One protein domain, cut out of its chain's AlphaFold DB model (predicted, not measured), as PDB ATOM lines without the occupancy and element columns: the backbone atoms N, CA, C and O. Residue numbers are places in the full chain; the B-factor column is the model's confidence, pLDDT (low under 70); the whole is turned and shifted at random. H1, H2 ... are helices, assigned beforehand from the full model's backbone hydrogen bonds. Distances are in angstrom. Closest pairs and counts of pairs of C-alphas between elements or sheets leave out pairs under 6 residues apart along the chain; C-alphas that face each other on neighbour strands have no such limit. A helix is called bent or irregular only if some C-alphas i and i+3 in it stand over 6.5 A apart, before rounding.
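Overview. This is residues 140 to 273 of the 504 residues of an uncharacterized protein of Mixia osmundae (strain CBS 9802 / IAM 14324 / JCM 22182 / KY 12970) (UniProt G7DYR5). H3 and H5 pair as a crossed core; H2 crosses them, H1 meets one end of H3, and H6 extends one end of the elongated whole. The printed part has 134 residues and six named helices, H1 to H6, holding under half of them: class all helix, packing mostly crossed. It is compact, radius of gyration of the C-alphas 14.6 A, spanning 46 by 29 by 26 A.

Arrangement. Find H1, residues 167 to 174; it touches H3, residues 216 to 230, at residues 229 to 230 alone, closest C-alphas Asp 172 and Leu 230, 6.2 A. H2, residues 178 to 189, is irregular, with C-alphas 185 and 188 7.3 A apart; its residues 184 to 188 alone touch H5, residues 243 to 256, about perpendicular at 88 degrees, closest C-alphas Pro 188 and Glu 251, 6.3 A. H3 touches H5, a steep tilt of 41 degrees, the same way, closest C-alphas Ala 220 and Val 243, 5.2 A. H4, residues 232 to 235, touches H3, closest C-alphas Leu 228 and Gly 235, 4.4 A. H6, residues 260 to 270, touches H5, closest C-alphas Ala 249 and Thr 260, 5.6 A. Every O i to N i+4 pair is within hydrogen-bond range in H1, H3, H5 and H6, 6 of 8 in H2; H4 is too short.

Along the chain. Start H1 at C-alpha 167 (-5.293, 40.753, 45.762); H3 is 21.1 A long, H5 19.8 A; H6 ends at C-alpha 270 (-20.465, 56.241, 41.337).

Size, cuts and confidence. The printed part has no cut; H2 to H3 is a long link. Residues 140 to 157 and 267 to 273 have pLDDT under 70.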
ATOM      1  N   GLY A 140     -16.023  48.567  32.487       37.41
ATOM      2  CA  GLY A 140     -15.186  49.668  32.007       37.41
ATOM      3  C   GLY A 140     -15.791  51.072  32.150       37.41
ATOM      4  O   GLY A 140     -15.123  52.028  31.779       37.41
ATOM      5  N   GLY A 141     -17.024  51.204  32.655       40.91
ATOM      6  CA  GLY A 141     -17.588  52.486  33.098       40.91
ATOM      7  C   GLY A 141     -17.296  52.834  34.562       40.91
ATOM      8  O   GLY A 141     -17.516  53.973  34.943       40.91
ATOM      9  N   ILE A 142     -16.805  51.883  35.370       51.78
ATOM     10  CA  ILE A 142     -16.380  52.146  36.753       51.78
ATOM     11  C   ILE A 142     -14.941  52.659  36.703       51.78
ATOM     12  O   ILE A 142     -14.056  51.985  36.162       51.78
ATOM     13  N   SER A 143     -14.688  53.844  37.256       48.91
ATOM     14  CA  SER A 143     -13.361  54.458  37.254       48.91
ATOM     15  C   SER A 143     -12.361  53.538  37.959       48.91
ATOM     16  O   SER A 143     -12.457  53.278  39.156       48.91
ATOM     17  N   GLY A 144     -11.382  53.033  37.203       50.66
ATOM     18  CA  GLY A 144     -10.339  52.136  37.708       50.66
ATOM     19  C   GLY A 144     -10.609  50.635  37.541       50.66
ATOM     20  O   GLY A 144      -9.703  49.848  37.806       50.66
ATOM     21  N   VAL A 145     -11.778  50.211  37.041       51.53
ATOM     22  CA  VAL A 145     -12.068  48.786  36.774       51.53
ATOM     23  C   VAL A 145     -11.933  48.487  35.283       51.53
ATOM     24  O   VAL A 145     -12.743  48.906  34.459       51.53
ATOM     25  N   ARG A 146     -10.913  47.711  34.903       54.31
ATOM     26  CA  ARG A 146     -10.792  47.175  33.537       54.31
ATOM     27  C   ARG A 146     -11.441  45.795  33.476       54.31
ATOM     28  O   ARG A 146     -10.841  44.814  33.896       54.31
ATOM     29  N   ALA A 147     -12.656  45.717  32.932       54.31
ATOM     30  CA  ALA A 147     -13.310  44.434  32.678       54.31
ATOM     31  C   ALA A 147     -12.492  43.598  31.678       54.31
ATOM     32  O   ALA A 147     -12.103  44.115  30.624       54.31
ATOM     33  N   ARG A 148     -12.274  42.306  31.954       59.34
ATOM     34  CA  ARG A 148     -11.725  41.385  30.945       59.34
ATOM     35  C   ARG A 148     -12.695  41.304  29.765       59.34
ATOM     36  O   ARG A 148     -13.848  40.915  29.919       59.34
ATOM     37  N   SER A 149     -12.227  41.680  28.577       48.25
ATOM     38  CA  SER A 149     -13.060  41.793  27.374       48.25
ATOM     39  C   SER A 149     -13.429  40.443  26.753       48.25
ATOM     40  O   SER A 149     -14.449  40.359  26.068       48.25
ATOM     41  N   LYS A 150     -12.638  39.385  26.990       54.22
ATOM     42  CA  LYS A 150     -12.936  38.001  26.590       54.22
ATOM     43  C   LYS A 150     -12.318  37.013  27.573       54.22
ATOM     44  O   LYS A 150     -11.140  37.125  27.905       54.22
ATOM     45  N   TRP A 151     -13.114  36.042  28.005       59.53
ATOM     46  CA  TRP A 151     -12.623  34.896  28.762       59.53
ATOM     47  C   TRP A 151     -11.904  33.902  27.834       59.53
ATOM     48  O   TRP A 151     -12.301  33.779  26.669       59.53
ATOM     49  N   PRO A 152     -10.843  33.221  28.306       54.00
ATOM     50  CA  PRO A 152     -10.195  32.162  27.541       54.00
ATOM     51  C   PRO A 152     -11.189  31.042  27.175       54.00
ATOM     52  O   PRO A 152     -12.218  30.880  27.839       54.00
ATOM     53  N   PRO A 153     -10.922  30.280  26.098       56.84
ATOM     54  CA  PRO A 153     -11.746  29.134  25.723       56.84
ATOM     55  C   PRO A 153     -11.839  28.120  26.873       56.84
ATOM     56  O   PRO A 153     -10.940  28.040  27.705       56.84
ATOM     57  N   ILE A 154     -12.906  27.311  26.874       55.06
ATOM     58  CA  ILE A 154     -13.310  26.382  27.956       55.06
ATOM     59  C   ILE A 154     -12.202  25.378  28.374       55.06
ATOM     60  O   ILE A 154     -12.342  24.678  29.367       55.06
ATOM     61  N   SER A 155     -11.091  25.303  27.640       52.66
ATOM     62  CA  SER A 155      -9.960  24.407  27.884       52.66
ATOM     63  C   SER A 155      -8.862  24.964  28.803       52.66
ATOM     64  O   SER A 155      -7.827  24.317  28.935       52.66
ATOM     65  N   SER A 156      -8.991  26.173  29.367       60.16
ATOM     66  CA  SER A 156      -7.981  26.690  30.302       60.16
ATOM     67  C   SER A 156      -8.286  26.264  31.740       60.16
ATOM     68  O   SER A 156      -9.168  26.832  32.377       60.16
ATOM     69  N   ASP A 157      -7.489  25.349  32.290       62.75
ATOM     70  CA  ASP A 157      -7.616  24.880  33.684       62.75
ATOM     71  C   ASP A 157      -7.187  25.929  34.731       62.75
ATOM     72  O   ASP A 157      -7.189  25.673  35.938       62.75
ATOM     73  N   ARG A 158      -6.754  27.116  34.285       70.50
ATOM     74  CA  ARG A 158      -6.167  28.151  35.137       70.50
ATOM     75  C   ARG A 158      -6.884  29.480  34.991       70.50
ATOM     76  O   ARG A 158      -7.006  30.016  33.891       70.50
ATOM     77  N   ILE A 159      -7.273  30.034  36.135       79.31
ATOM     78  CA  ILE A 159      -7.740  31.407  36.259       79.31
ATOM     79  C   ILE A 159      -6.499  32.271  36.431       79.31
ATOM     80  O   ILE A 159      -5.817  32.211  37.452       79.31
ATOM     81  N   ASP A 160      -6.176  33.060  35.415       80.69
ATOM     82  CA  ASP A 160      -5.148  34.078  35.560       80.69
ATOM     83  C   ASP A 160      -5.688  35.210  36.447       80.69
ATOM     84  O   ASP A 160      -6.525  36.007  36.025       80.69
ATOM     85  N   THR A 161      -5.218  35.272  37.692       82.56
ATOM     86  CA  THR A 161      -5.593  36.310  38.661       82.56
ATOM     87  C   THR A 161      -4.569  37.444  38.745       82.56
ATOM     88  O   THR A 161      -4.767  38.379  39.513       82.56
ATOM     89  N   SER A 162      -3.501  37.426  37.934       79.94
ATOM     90  CA  SER A 162      -2.399  38.402  38.024       79.94
ATOM     91  C   SER A 162      -2.833  39.853  37.782       79.94
ATOM     92  O   SER A 162      -2.241  40.778  38.330       79.94
ATOM     93  N   ALA A 163      -3.888  40.050  36.988       78.44
ATOM     94  CA  ALA A 163      -4.453  41.360  36.672       78.44
ATOM     95  C   ALA A 163      -5.642  41.761  37.569       78.44
ATOM     96  O   ALA A 163      -6.335  42.727  37.251       78.44
ATOM     97  N   PHE A 164      -5.944  41.005  38.633       83.69
ATOM     98  CA  PHE A 164      -7.068  41.319  39.519       83.69
ATOM     99  C   PHE A 164      -6.714  42.507  40.413       83.69
ATOM    100  O   PHE A 164      -5.620  42.573  40.969       83.69
ATOM    101  N   ALA A 165      -7.650  43.444  40.556       82.38
ATOM    102  CA  ALA A 165      -7.458  44.616  41.405       82.38
ATOM    103  C   ALA A 165      -7.517  44.262  42.904       82.38
ATOM    104  O   ALA A 165      -6.844  44.898  43.712       82.38
ATOM    105  N   ASP A 166      -8.293  43.241  43.276       85.81
ATOM    106  CA  ASP A 166      -8.388  42.729  44.643       85.81
ATOM    107  C   ASP A 166      -7.445  41.528  44.841       85.81
ATOM    108  O   ASP A 166      -7.741  40.394  44.453       85.81
ATOM    109  N   ALA A 167      -6.292  41.782  45.467       88.62
ATOM    110  CA  ALA A 167      -5.293  40.753  45.762       88.62
ATOM    111  C   ALA A 167      -5.801  39.683  46.746       88.62
ATOM    112  O   ALA A 167      -5.356  38.537  46.688       88.62
ATOM    113  N   SER A 168      -6.746  40.030  47.630       92.12
ATOM    114  CA  SER A 168      -7.345  39.065  48.554       92.12
ATOM    115  C   SER A 168      -8.281  38.121  47.809       92.12
ATOM    116  O   SER A 168      -8.175  36.916  48.000       92.12
ATOM    117  N   LEU A 169      -9.113  38.630  46.896       92.31
ATOM    118  CA  LEU A 169      -9.925  37.778  46.023       92.31
ATOM    119  C   LEU A 169      -9.048  36.854  45.162       92.31
ATOM    120  O   LEU A 169      -9.374  35.681  44.983       92.31
ATOM    121  N   ALA A 170      -7.930  37.362  44.635       90.44
ATOM    122  CA  ALA A 170      -6.981  36.551  43.876       90.44
ATOM    123  C   ALA A 170      -6.403  35.394  44.712       90.44
ATOM    124  O   ALA A 170      -6.334  34.268  44.216       90.44
ATOM    125  N   ALA A 171      -6.026  35.657  45.968       92.25
ATOM    126  CA  ALA A 171      -5.542  34.640  46.900       92.25
ATOM    127  C   ALA A 171      -6.639  33.632  47.278       92.25
ATOM    128  O   ALA A 171      -6.392  32.426  47.251       92.25
ATOM    129  N   ASP A 172      -7.858  34.105  47.548       94.56
ATOM    130  CA  ASP A 172      -9.005  33.250  47.867       94.56
ATOM    131  C   ASP A 172      -9.291  32.275  46.718       94.56
ATOM    132  O   ASP A 172      -9.431  31.076  46.957       94.56
ATOM    133  N   ILE A 173      -9.285  32.755  45.467       92.69
ATOM    134  CA  ILE A 173      -9.440  31.908  44.274       92.69
ATOM    135  C   ILE A 173      -8.324  30.865  44.196       92.69
ATOM    136  O   ILE A 173      -8.616  29.690  43.991       92.69
ATOM    137  N   GLN A 174      -7.061  31.257  44.389       90.56
ATOM    138  CA  GLN A 174      -5.924  30.326  44.349       90.56
ATOM    139  C   GLN A 174      -5.961  29.285  45.478       90.56
ATOM    140  O   GLN A 174      -5.426  28.191  45.313       90.56
ATOM    141  N   SER A 175      -6.597  29.609  46.606       93.12
ATOM    142  CA  SER A 175      -6.759  28.704  47.749       93.12
ATOM    143  C   SER A 175      -7.907  27.698  47.594       93.12
ATOM    144  O   SER A 175      -8.035  26.786  48.415       93.12
ATOM    145  N   LEU A 176      -8.754  27.846  46.565       93.38
ATOM    146  CA  LEU A 176      -9.872  26.934  46.335       93.38
ATOM    147  C   LEU A 176      -9.369  25.501  46.084       93.38
ATOM    148  O   LEU A 176      -8.362  25.305  45.397       93.38
ATOM    149  N   PRO A 177     -10.095  24.475  46.563       92.44
ATOM    150  CA  PRO A 177      -9.836  23.090  46.187       92.44
ATOM    151  C   PRO A 177      -9.794  22.906  44.666       92.44
ATOM    152  O   PRO A 177     -10.530  23.569  43.934       92.44
ATOM    153  N   SER A 178      -8.985  21.951  44.195       86.81
ATOM    154  CA  SER A 178      -8.746  21.720  42.759       86.81
ATOM    155  C   SER A 178     -10.038  21.612  41.937       86.81
ATOM    156  O   SER A 178     -10.141  22.221  40.875       86.81
ATOM    157  N   ASP A 179     -11.045  20.890  42.436       86.19
ATOM    158  CA  ASP A 179     -12.320  20.696  41.731       86.19
ATOM    159  C   ASP A 179     -13.162  21.980  41.651       86.19
ATOM    160  O   ASP A 179     -13.846  22.220  40.654       86.19
ATOM    161  N   GLU A 180     -13.116  22.816  42.690       91.25
ATOM    162  CA  GLU A 180     -13.823  24.099  42.746       91.25
ATOM    163  C   GLU A 180     -13.151  25.132  41.844       91.25
ATOM    164  O   GLU A 180     -13.825  25.836  41.092       91.25
ATOM    165  N   HIS A 181     -11.817  25.174  41.870       89.50
ATOM    166  CA  HIS A 181     -11.024  26.021  40.993       89.50
ATOM    167  C   HIS A 181     -11.233  25.647  39.520       89.50
ATOM    168  O   HIS A 181     -11.481  26.523  38.691       89.50
ATOM    169  N   ALA A 182     -11.207  24.349  39.190       86.38
ATOM    170  CA  ALA A 182     -11.487  23.860  37.841       86.38
ATOM    171  C   ALA A 182     -12.907  24.225  37.385       86.38
ATOM    172  O   ALA A 182     -13.096  24.708  36.269       86.38
ATOM    173  N   LEU A 183     -13.908  24.062  38.260       88.81
ATOM    174  CA  LEU A 183     -15.282  24.465  37.963       88.81
ATOM    175  C   LEU A 183     -15.392  25.975  37.703       88.81
ATOM    176  O   LEU A 183     -16.063  26.392  36.759       88.81
ATOM    177  N   LEU A 184     -14.737  26.793  38.528       90.00
ATOM    178  CA  LEU A 184     -14.735  28.245  38.383       90.00
ATOM    179  C   LEU A 184     -14.023  28.688  37.092       90.00
ATOM    180  O   LEU A 184     -14.479  29.629  36.446       90.00
ATOM    181  N   ALA A 185     -12.970  27.977  36.679       86.06
ATOM    182  CA  ALA A 185     -12.237  28.236  35.441       86.06
ATOM    183  C   ALA A 185     -13.069  27.944  34.181       86.06
ATOM    184  O   ALA A 185     -13.001  28.673  33.202       86.06
ATOM    185  N   ILE A 186     -13.916  26.918  34.175       84.19
ATOM    186  CA  ILE A 186     -14.754  26.642  32.995       84.19
ATOM    187  C   ILE A 186     -16.046  27.471  32.970       84.19
ATOM    188  O   ILE A 186     -16.662  27.619  31.911       84.19
ATOM    189  N   LEU A 187     -16.474  28.010  34.122       85.88
ATOM    190  CA  LEU A 187     -17.796  28.612  34.325       85.88
ATOM    191  C   LEU A 187     -18.182  29.659  33.263       85.88
ATOM    192  O   LEU A 187     -19.292  29.545  32.729       85.88
ATOM    193  N   PRO A 188     -17.320  30.627  32.893       81.25
ATOM    194  CA  PRO A 188     -17.695  31.680  31.942       81.25
ATOM    195  C   PRO A 188     -17.868  31.173  30.509       81.25
ATOM    196  O   PRO A 188     -18.571  31.792  29.714       81.25
ATOM    197  N   GLY A 189     -17.261  30.030  30.178       76.31
ATOM    198  CA  GLY A 189     -17.414  29.385  28.878       76.31
ATOM    199  C   GLY A 189     -18.587  28.398  28.800       76.31
ATOM    200  O   GLY A 189     -18.966  27.982  27.705       76.31
ATOM    201  N   LEU A 190     -19.201  28.030  29.930       79.88
ATOM    202  CA  LEU A 190     -20.382  27.164  29.938       79.88
ATOM    203  C   LEU A 190     -21.639  27.927  29.485       79.88
ATOM    204  O   LEU A 190     -21.804  29.096  29.836       79.88
ATOM    205  N   PRO A 191     -22.607  27.278  28.810       76.81
ATOM    206  CA  PRO A 191     -23.934  27.857  28.593       76.81
ATOM    207  C   PRO A 191     -24.602  28.258  29.921       76.81
ATOM    208  O   PRO A 191     -24.319  27.634  30.946       76.81
ATOM    209  N   PRO A 192     -25.499  29.261  29.948       75.75
ATOM    210  CA  PRO A 192     -26.148  29.691  31.184       75.75
ATOM    211  C   PRO A 192     -26.999  28.568  31.790       75.75
ATOM    212  O   PRO A 192     -27.787  27.922  31.101       75.75
ATOM    213  N   LEU A 193     -26.870  28.370  33.103       78.62
ATOM    214  CA  LEU A 193     -27.717  27.463  33.876       78.62
ATOM    215  C   LEU A 193     -28.914  28.234  34.409       78.62
ATOM    216  O   LEU A 193     -28.775  29.191  35.168       78.62
ATOM    217  N   SER A 194     -30.102  27.803  34.017       71.94
ATOM    218  CA  SER A 194     -31.326  28.529  34.338       71.94
ATOM    219  C   SER A 194     -32.241  27.854  35.345       71.94
ATOM    220  O   SER A 194     -33.141  28.501  35.880       71.94
ATOM    221  N   SER A 195     -32.040  26.562  35.567       80.56
ATOM    222  CA  SER A 195     -32.784  25.749  36.516       80.56
ATOM    223  C   SER A 195     -31.764  25.021  37.380       80.56
ATOM    224  O   SER A 195     -30.816  24.465  36.830       80.56
ATOM    225  N   PRO A 196     -31.940  24.984  38.709       84.19
ATOM    226  CA  PRO A 196     -31.092  24.157  39.558       84.19
ATOM    227  C   PRO A 196     -31.422  22.662  39.409       84.19
ATOM    228  O   PRO A 196     -30.645  21.816  39.828       84.19
ATOM    229  N   PHE A 197     -32.563  22.309  38.810       83.81
ATOM    230  CA  PHE A 197     -33.070  20.933  38.780       83.81
ATOM    231  C   PHE A 197     -32.851  20.204  37.450       83.81
ATOM    232  O   PHE A 197     -33.238  19.046  37.323       83.81
ATOM    233  N   SER A 198     -32.307  20.879  36.438       83.31
ATOM    234  CA  SER A 198     -32.067  20.268  35.130       83.31
ATOM    235  C   SER A 198     -31.017  21.037  34.339       83.31
ATOM    236  O   SER A 198     -31.040  22.271  34.319       83.31
ATOM    237  N   PHE A 199     -30.173  20.316  33.605       82.56
ATOM    238  CA  PHE A 199     -29.309  20.918  32.595       82.56
ATOM    239  C   PHE A 199     -30.120  21.404  31.382       82.56
ATOM    240  O   PHE A 199     -31.089  20.745  30.995       82.56
ATOM    241  N   PRO A 200     -29.745  22.543  30.775       78.62
ATOM    242  CA  PRO A 200     -30.247  22.933  29.466       78.62
ATOM    243  C   PRO A 200     -29.963  21.863  28.392       78.62
ATOM    244  O   PRO A 200     -29.023  21.076  28.539       78.62
ATOM    245  N   PRO A 201     -30.723  21.860  27.285       72.88
ATOM    246  CA  PRO A 201     -30.370  21.112  26.081       72.88
ATOM    247  C   PRO A 201     -28.939  21.399  25.623       72.88
ATOM    248  O   PRO A 201     -28.489  22.545  25.698       72.88
ATOM    249  N   ASP A 202     -28.243  20.364  25.148       72.94
ATOM    250  CA  ASP A 202     -26.864  20.433  24.640       72.94
ATOM    251  C   ASP A 202     -25.852  21.037  25.628       72.94
ATOM    252  O   ASP A 202     -24.767  21.482  25.243       72.94
ATOM    253  N   PHE A 203     -26.187  21.061  26.923       80.81
ATOM    254  CA  PHE A 203     -25.258  21.513  27.943       80.81
ATOM    255  C   PHE A 203     -24.047  20.568  27.968       80.81
ATOM    256  O   PHE A 203     -24.229  19.351  28.076       80.81
ATOM    257  N   PRO A 204     -22.808  21.084  27.893       83.88
ATOM    258  CA  PRO A 204     -21.612  20.262  27.782       83.88
ATOM    259  C   PRO A 204     -21.227  19.672  29.148       83.88
ATOM    260  O   PRO A 204     -20.193  19.998  29.722       83.88
ATOM    261  N   VAL A 205     -22.068  18.780  29.684       87.00
ATOM    262  CA  VAL A 205     -21.888  18.142  31.001       87.00
ATOM    263  C   VAL A 205     -20.561  17.397  31.119       87.00
ATOM    264  O   VAL A 205     -20.019  17.293  32.211       87.00
ATOM    265  N   HIS A 206     -20.007  16.922  30.001       85.38
ATOM    266  CA  HIS A 206     -18.711  16.246  29.948       85.38
ATOM    267  C   HIS A 206     -17.539  17.158  30.347       85.38
ATOM    268  O   HIS A 206     -16.514  16.653  30.794       85.38
ATOM    269  N   LEU A 207     -17.699  18.482  30.223       84.75
ATOM    270  CA  LEU A 207     -16.703  19.469  30.650       84.75
ATOM    271  C   LEU A 207     -16.734  19.706  32.164       84.75
ATOM    272  O   LEU A 207     -15.770  20.220  32.716       84.75
ATOM    273  N   LEU A 208     -17.820  19.334  32.849       87.19
ATOM    274  CA  LEU A 208     -17.905  19.476  34.300       87.19
ATOM    275  C   LEU A 208     -17.014  18.440  35.012       87.19
ATOM    276  O   LEU A 208     -16.872  17.314  34.519       87.19
ATOM    277  N   PRO A 209     -16.491  18.752  36.210       85.88
ATOM    278  CA  PRO A 209     -15.895  17.753  37.097       85.88
ATOM    279  C   PRO A 209     -16.871  16.610  37.439       85.88
ATOM    280  O   PRO A 209     -18.085  16.819  37.532       85.88
ATOM    281  N   GLU A 210     -16.338  15.400  37.658       82.06
ATOM    282  CA  GLU A 210     -17.100  14.149  37.850       82.06
ATOM    283  C   GLU A 210     -18.240  14.191  38.896       82.06
ATOM    284  O   GLU A 210     -19.297  13.625  38.604       82.06
ATOM    285  N   PRO A 211     -18.184  14.908  40.042       83.06
ATOM    286  CA  PRO A 211     -19.346  14.944  40.934       83.06
ATOM    287  C   PRO A 211     -20.548  15.731  40.382       83.06
ATOM    288  O   PRO A 211     -21.652  15.548  40.895       83.06
ATOM    289  N   TYR A 212     -20.372  16.597  39.378       88.94
ATOM    290  CA  TYR A 212     -21.408  17.531  38.912       88.94
ATOM    291  C   TYR A 212     -22.059  17.129  37.585       88.94
ATOM    292  O   TYR A 212     -23.088  17.689  37.222       88.94
ATOM    293  N   ARG A 213     -21.510  16.146  36.860       88.56
ATOM    294  CA  ARG A 213     -21.980  15.760  35.511       88.56
ATOM    295  C   ARG A 213     -23.424  15.257  35.474       88.56
ATOM    296  O   ARG A 213     -24.096  15.384  34.456       88.56
ATOM    297  N   LYS A 214     -23.884  14.650  36.572       84.69
ATOM    298  CA  LYS A 214     -25.191  13.973  36.673       84.69
ATOM    299  C   LYS A 214     -26.187  14.684  37.588       84.69
ATOM    300  O   LYS A 214     -27.361  14.334  37.576       84.69
ATOM    301  N   ASP A 215     -25.736  15.668  38.363       88.50
ATOM    302  CA  ASP A 215     -26.554  16.337  39.372       88.50
ATOM    303  C   ASP A 215     -26.425  17.862  39.250       88.50
ATOM    304  O   ASP A 215     -25.500  18.494  39.771       88.50
ATOM    305  N   SER A 216     -27.384  18.466  38.544       88.50
ATOM    306  CA  SER A 216     -27.449  19.917  38.366       88.50
ATOM    307  C   SER A 216     -27.720  20.663  39.673       88.50
ATOM    308  O   SER A 216     -27.342  21.828  39.792       88.50
ATOM    309  N   LEU A 217     -28.372  20.023  40.652       90.56
ATOM    310  CA  LEU A 217     -28.666  20.649  41.939       90.56
ATOM    311  C   LEU A 217     -27.395  20.720  42.776       90.56
ATOM    312  O   LEU A 217     -27.124  21.752  43.389       90.56
ATOM    313  N   LYS A 218     -26.587  19.659  42.744       92.00
ATOM    314  CA  LYS A 218     -25.253  19.658  43.342       92.00
ATOM    315  C   LYS A 218     -24.362  20.726  42.716       92.00
ATOM    316  O   LYS A 218     -23.722  21.469  43.454       92.00
ATOM    317  N   LEU A 219     -24.389  20.875  41.389       91.88
ATOM    318  CA  LEU A 219     -23.703  21.978  40.710       91.88
ATOM    319  C   LEU A 219     -24.203  23.351  41.187       91.88
ATOM    320  O   LEU A 219     -23.399  24.212  41.530       91.88
ATOM    321  N   ALA A 220     -25.520  23.564  41.238       91.81
ATOM    322  CA  ALA A 220     -26.099  24.834  41.675       91.81
ATOM    323  C   ALA A 220     -25.701  25.196  43.116       91.81
ATOM    324  O   ALA A 220     -25.349  26.346  43.375       91.81
ATOM    325  N   ASN A 221     -25.717  24.218  44.027       93.25
ATOM    326  CA  ASN A 221     -25.271  24.406  45.406       93.25
ATOM    327  C   ASN A 221     -23.771  24.725  45.466       93.25
ATOM    328  O   ASN A 221     -23.391  25.675  46.142       93.25
ATOM    329  N   MET A 222     -22.942  24.011  44.698       93.81
ATOM    330  CA  MET A 222     -21.498  24.253  44.652       93.81
ATOM    331  C   MET A 222     -21.161  25.670  44.168       93.81
ATOM    332  O   MET A 222     -20.287  26.325  44.724       93.81
ATOM    333  N   LEU A 223     -21.893  26.205  43.185       94.56
ATOM    334  CA  LEU A 223     -21.709  27.599  42.759       94.56
ATOM    335  C   LEU A 223     -22.007  28.599  43.891       94.56
ATOM    336  O   LEU A 223     -21.349  29.631  43.988       94.56
ATOM    337  N   ASN A 224     -22.979  28.315  44.761       95.56
ATOM    338  CA  ASN A 224     -23.217  29.145  45.942       95.56
ATOM    339  C   ASN A 224     -22.123  28.970  47.004       95.56
ATOM    340  O   ASN A 224     -21.710  29.961  47.594       95.56
ATOM    341  N   GLU A 225     -21.631  27.749  47.221       95.62
ATOM    342  CA  GLU A 225     -20.545  27.464  48.168       95.62
ATOM    343  C   GLU A 225     -19.247  28.176  47.772       95.62
ATOM    344  O   GLU A 225     -18.636  28.838  48.610       95.62
ATOM    345  N   ILE A 226     -18.869  28.135  46.490       95.75
ATOM    346  CA  ILE A 226     -17.729  28.904  45.971       95.75
ATOM    347  C   ILE A 226     -17.975  30.403  46.183       95.75
ATOM    348  O   ILE A 226     -17.101  31.110  46.677       95.75
ATOM    349  N   LEU A 227     -19.178  30.901  45.875       96.31
ATOM    350  CA  LEU A 227     -19.496  32.316  46.074       96.31
ATOM    351  C   LEU A 227     -19.414  32.726  47.549       96.31
ATOM    352  O   LEU A 227     -18.934  33.814  47.831       96.31
ATOM    353  N   LEU A 228     -19.839  31.877  48.486       96.38
ATOM    354  CA  LEU A 228     -19.720  32.137  49.922       96.38
ATOM    355  C   LEU A 228     -18.263  32.244  50.377       96.38
ATOM    356  O   LEU A 228     -17.987  33.036  51.271       96.38
ATOM    357  N   LYS A 229     -17.346  31.484  49.766       96.06
ATOM    358  CA  LYS A 229     -15.905  31.581  50.043       96.06
ATOM    359  C   LYS A 229     -15.301  32.865  49.476       96.06
ATOM    360  O   LYS A 229     -14.520  33.511  50.159       96.06
ATOM    361  N   LEU A 230     -15.677  33.247  48.252       95.44
ATOM    362  CA  LEU A 230     -15.084  34.398  47.553       95.44
ATOM    363  C   LEU A 230     -15.704  35.750  47.943       95.44
ATOM    364  O   LEU A 230     -15.019  36.767  48.008       95.44
ATOM    365  N   ASP A 231     -17.015  35.779  48.167       95.44
ATOM    366  CA  ASP A 231     -17.798  36.968  48.507       95.44
ATOM    367  C   ASP A 231     -18.988  36.580  49.413       95.44
ATOM    368  O   ASP A 231     -20.125  36.433  48.941       95.44
ATOM    369  N   PRO A 232     -18.757  36.437  50.735       94.69
ATOM    370  CA  PRO A 232     -19.788  36.038  51.693       94.69
ATOM    371  C   PRO A 232     -21.017  36.954  51.690       94.69
ATOM    372  O   PRO A 232     -22.135  36.497  51.942       94.69
ATOM    373  N   VAL A 233     -20.841  38.246  51.392       93.31
ATOM    374  CA  VAL A 233     -21.939  39.222  51.353       93.31
ATOM    375  C   VAL A 233     -22.895  38.887  50.211       93.31
ATOM    376  O   VAL A 233     -24.110  38.835  50.418       93.31
ATOM    377  N   SER A 234     -22.373  38.614  49.012       90.75
ATOM    378  CA  SER A 234     -23.202  38.191  47.877       90.75
ATOM    379  C   SER A 234     -23.714  36.758  48.030       90.75
ATOM    380  O   SER A 234     -24.863  36.494  47.670       90.75
ATOM    381  N   GLY A 235     -22.911  35.849  48.592       90.62
ATOM    382  CA  GLY A 235     -23.275  34.445  48.802       90.62
ATOM    383  C   GLY A 235     -24.451  34.249  49.762       90.62
ATOM    384  O   GLY A 235     -25.315  33.412  49.504       90.62
ATOM    385  N   ASN A 236     -24.544  35.073  50.813       92.50
ATOM    386  CA  ASN A 236     -25.658  35.055  51.772       92.50
ATOM    387  C   ASN A 236     -26.900  35.828  51.296       92.50
ATOM    388  O   ASN A 236     -27.975  35.720  51.885       92.50
ATOM    389  N   LYS A 237     -26.777  36.627  50.229       88.31
ATOM    390  CA  LYS A 237     -27.868  37.475  49.729       88.31
ATOM    391  C   LYS A 237     -28.967  36.681  49.022       88.31
ATOM    392  O   LYS A 237     -30.122  37.116  48.998       88.31
ATOM    393  N   TRP A 238     -28.620  35.556  48.402       83.44
ATOM    394  CA  TRP A 238     -29.520  34.782  47.550       83.44
ATOM    395  C   TRP A 238     -29.688  33.349  48.059       83.44
ATOM    396  O   TRP A 238     -28.774  32.804  48.672       83.44
ATOM    397  N   PRO A 239     -30.832  32.692  47.782       86.25
ATOM    398  CA  PRO A 239     -30.970  31.267  48.050       86.25
ATOM    399  C   PRO A 239     -29.887  30.455  47.331       86.25
ATOM    400  O   PRO A 239     -29.562  30.733  46.174       86.25
ATOM    401  N   LYS A 240     -29.396  29.390  47.971       87.69
ATOM    402  CA  LYS A 240     -28.353  28.518  47.401       87.69
ATOM    403  C   LYS A 240     -28.692  27.946  46.020       87.69
ATOM    404  O   LYS A 240     -27.820  27.793  45.176       87.69
ATOM    405  N   ASN A 241     -29.974  27.703  45.753       85.56
ATOM    406  CA  ASN A 241     -30.463  27.170  44.483       85.56
ATOM    407  C   ASN A 241     -30.809  28.250  43.437       85.56
ATOM    408  O   ASN A 241     -31.280  27.905  42.350       85.56
ATOM    409  N   ASP A 242     -30.572  29.541  43.713       86.94
ATOM    410  CA  ASP A 242     -30.686  30.625  42.725       86.94
ATOM    411  C   ASP A 242     -29.452  30.632  41.808       86.94
ATOM    412  O   ASP A 242     -28.600  31.523  41.839       86.94
ATOM    413  N   VAL A 243     -29.353  29.578  40.990       88.75
ATOM    414  CA  VAL A 243     -28.195  29.290  40.131       88.75
ATOM    415  C   VAL A 243     -27.846  30.461  39.216       88.75
ATOM    416  O   VAL A 243     -26.670  30.727  38.996       88.75
ATOM    417  N   ARG A 244     -28.848  31.215  38.744       87.31
ATOM    418  CA  ARG A 244     -28.642  32.375  37.869       87.31
ATOM    419  C   ARG A 244     -27.891  33.488  38.592       87.31
ATOM    420  O   ARG A 244     -26.907  33.995  38.062       87.31
ATOM    421  N   LYS A 245     -28.339  33.871  39.792       88.69
ATOM    422  CA  LYS A 245     -27.705  34.963  40.544       88.69
ATOM    423  C   LYS A 245     -26.359  34.562  41.125       88.69
ATOM    424  O   LYS A 245     -25.434  35.364  41.060       88.69
ATOM    425  N   ASN A 246     -26.249  33.338  41.642       92.38
ATOM    426  CA  ASN A 246     -24.995  32.830  42.196       92.38
ATOM    427  C   ASN A 246     -23.922  32.733  41.105       92.38
ATOM    428  O   ASN A 246     -22.834  33.279  41.262       92.38
ATOM    429  N   ARG A 247     -24.268  32.147  39.950       91.12
ATOM    430  CA  ARG A 247     -23.386  32.120  38.781       91.12
ATOM    431  C   ARG A 247     -23.002  33.522  38.324       91.12
ATOM    432  O   ARG A 247     -21.821  33.771  38.124       91.12
ATOM    433  N   ARG A 248     -23.972  34.434  38.165       89.25
ATOM    434  CA  ARG A 248     -23.660  35.787  37.694       89.25
ATOM    435  C   ARG A 248     -22.724  36.506  38.659       89.25
ATOM    436  O   ARG A 248     -21.807  37.158  38.195       89.25
ATOM    437  N   ALA A 249     -22.911  36.379  39.971       90.69
ATOM    438  CA  ALA A 249     -21.983  36.962  40.939       90.69
ATOM    439  C   ALA A 249     -20.557  36.396  40.779       90.69
ATOM    440  O   ALA A 249     -19.596  37.152  40.707       90.69
ATOM    441  N   LEU A 250     -20.402  35.082  40.606       92.31
ATOM    442  CA  LEU A 250     -19.084  34.508  40.310       92.31
ATOM    443  C   LEU A 250     -18.481  35.067  39.012       92.31
ATOM    444  O   LEU A 250     -17.324  35.471  39.005       92.31
ATOM    445  N   GLU A 251     -19.265  35.150  37.936       88.25
ATOM    446  CA  GLU A 251     -18.817  35.748  36.669       88.25
ATOM    447  C   GLU A 251     -18.359  37.200  36.854       88.25
ATOM    448  O   GLU A 251     -17.338  37.583  36.299       88.25
ATOM    449  N   ILE A 252     -19.046  37.997  37.676       86.38
ATOM    450  CA  ILE A 252     -18.639  39.378  37.981       86.38
ATOM    451  C   ILE A 252     -17.285  39.400  38.685       86.38
ATOM    452  O   ILE A 252     -16.425  40.194  38.299       86.38
ATOM    453  N   CYS A 253     -17.068  38.514  39.662       89.06
ATOM    454  CA  CYS A 253     -15.774  38.392  40.330       89.06
ATOM    455  C   CYS A 253     -14.648  38.105  39.329       89.06
ATOM    456  O   CYS A 253     -13.592  38.728  39.372       89.06
ATOM    457  N   LEU A 254     -14.908  37.210  38.377       87.19
ATOM    458  CA  LEU A 254     -13.955  36.808  37.346       87.19
ATOM    459  C   LEU A 254     -13.739  37.866  36.249       87.19
ATOM    460  O   LEU A 254     -12.642  37.983  35.706       87.19
ATOM    461  N   GLU A 255     -14.783  38.607  35.882       83.50
ATOM    462  CA  GLU A 255     -14.747  39.651  34.851       83.50
ATOM    463  C   GLU A 255     -14.040  40.917  35.346       83.50
ATOM    464  O   GLU A 255     -13.324  41.560  34.576       83.50
ATOM    465  N   THR A 256     -14.264  41.285  36.610       83.56
ATOM    466  CA  THR A 256     -13.795  42.550  37.199       83.56
ATOM    467  C   THR A 256     -12.531  42.406  38.033       83.56
ATOM    468  O   THR A 256     -11.825  43.392  38.233       83.56
ATOM    469  N   GLY A 257     -12.249  41.201  38.537       86.50
ATOM    470  CA  GLY A 257     -11.209  40.983  39.536       86.50
ATOM    471  C   GLY A 257     -11.506  41.643  40.887       86.50
ATOM    472  O   GLY A 257     -10.572  41.900  41.640       86.50
ATOM    473  N   LEU A 258     -12.777  41.948  41.166       89.00
ATOM    474  CA  LEU A 258     -13.290  42.522  42.412       89.00
ATOM    475  C   LEU A 258     -14.455  41.679  42.928       89.00
ATOM    476  O   LEU A 258     -15.175  41.066  42.141       89.00
ATOM    477  N   ARG A 259     -14.711  41.683  44.237       92.75
ATOM    478  CA  ARG A 259     -15.895  41.003  44.776       92.75
ATOM    479  C   ARG A 259     -17.170  41.653  44.247       92.75
ATOM    480  O   ARG A 259     -17.265  42.869  44.088       92.75
ATOM    481  N   THR A 260     -18.190  40.841  43.991       89.62
ATOM    482  CA  THR A 260     -19.470  41.324  43.449       89.62
ATOM    483  C   THR A 260     -20.135  42.348  44.367       89.62
ATOM    484  O   THR A 260     -20.726  43.322  43.896       89.62
ATOM    485  N   SER A 261     -20.047  42.141  45.677       90.44
ATOM    486  CA  SER A 261     -20.557  43.061  46.689       90.44
ATOM    487  C   SER A 261     -19.869  44.425  46.624       90.44
ATOM    488  O   SER A 261     -20.566  45.444  46.655       90.44
ATOM    489  N   ASP A 262     -18.551  44.447  46.431       89.00
ATOM    490  CA  ASP A 262     -17.766  45.668  46.248       89.00
ATOM    491  C   ASP A 262     -18.127  46.371  44.945       89.00
ATOM    492  O   ASP A 262     -18.399  47.567  44.956       89.00
ATOM    493  N   VAL A 263     -18.258  45.633  43.840       82.81
ATOM    494  CA  VAL A 263     -18.708  46.188  42.555       82.81
ATOM    495  C   VAL A 263     -20.084  46.842  42.691       82.81
ATOM    496  O   VAL A 263     -20.284  47.966  42.234       82.81
ATOM    497  N   TYR A 264     -21.040  46.195  43.364       81.31
ATOM    498  CA  TYR A 264     -22.348  46.803  43.625       81.31
ATOM    499  C   TYR A 264     -22.263  48.021  44.550       81.31
ATOM    500  O   TYR A 264     -23.048  48.958  44.395       81.31
ATOM    501  N   ALA A 265     -21.351  48.028  45.522       82.00
ATOM    502  CA  ALA A 265     -21.126  49.181  46.386       82.00
ATOM    503  C   ALA A 265     -20.499  50.351  45.612       82.00
ATOM    504  O   ALA A 265     -20.950  51.484  45.766       82.00
ATOM    505  N   MET A 266     -19.522  50.082  44.744       77.00
ATOM    506  CA  MET A 266     -18.894  51.059  43.855       77.00
ATOM    507  C   MET A 266     -19.907  51.633  42.874       77.00
ATOM    508  O   MET A 266     -20.049  52.844  42.821       77.00
ATOM    509  N   GLN A 267     -20.712  50.797  42.212       68.56
ATOM    510  CA  GLN A 267     -21.794  51.262  41.339       68.56
ATOM    511  C   GLN A 267     -22.773  52.165  42.079       68.56
ATOM    512  O   GLN A 267     -23.161  53.206  41.562       68.56
ATOM    513  N   LYS A 268     -23.161  51.797  43.305       65.69
ATOM    514  CA  LYS A 268     -24.008  52.659  44.137       65.69
ATOM    515  C   LYS A 268     -23.333  53.992  44.460       65.69
ATOM    516  O   LYS A 268     -24.034  54.994  44.503       65.69
ATOM    517  N   ARG A 269     -22.015  54.009  44.693       65.75
ATOM    518  CA  ARG A 269     -21.229  55.220  44.990       65.75
ATOM    519  C   ARG A 269     -21.001  56.094  43.756       65.75
ATOM    520  O   ARG A 269     -21.173  57.293  43.867       65.75
ATOM    521  N   GLU A 270     -20.673  55.522  42.603       59.66
ATOM    522  CA  GLU A 270     -20.465  56.241  41.337       59.66
ATOM    523  C   GLU A 270     -21.776  56.741  40.745       59.66
ATOM    524  O   GLU A 270     -21.867  57.903  40.370       59.66
ATOM    525  N   THR A 271     -22.841  55.934  40.789       50.78
ATOM    526  CA  THR A 271     -24.199  56.436  40.516       50.78
ATOM    527  C   THR A 271     -24.565  57.556  41.494       50.78
ATOM    528  O   THR A 271     -25.362  58.419  41.163       50.78
ATOM    529  N   ALA A 272     -23.989  57.568  42.700       50.19
ATOM    530  CA  ALA A 272     -24.151  58.660  43.650       50.19
ATOM    531  C   ALA A 272     -23.118  59.805  43.506       50.19
ATOM    532  O   ALA A 272     -23.208  60.775  44.258       50.19
ATOM    533  N   ALA A 273     -22.149  59.707  42.592       44.62
ATOM    534  CA  ALA A 273     -21.086  60.695  42.391       44.62
ATOM    535  C   ALA A 273     -21.153  61.370  41.007       44.62
ATOM    536  O   ALA A 273     -20.969  62.581  40.925       44.62
TER     537      ALA A 273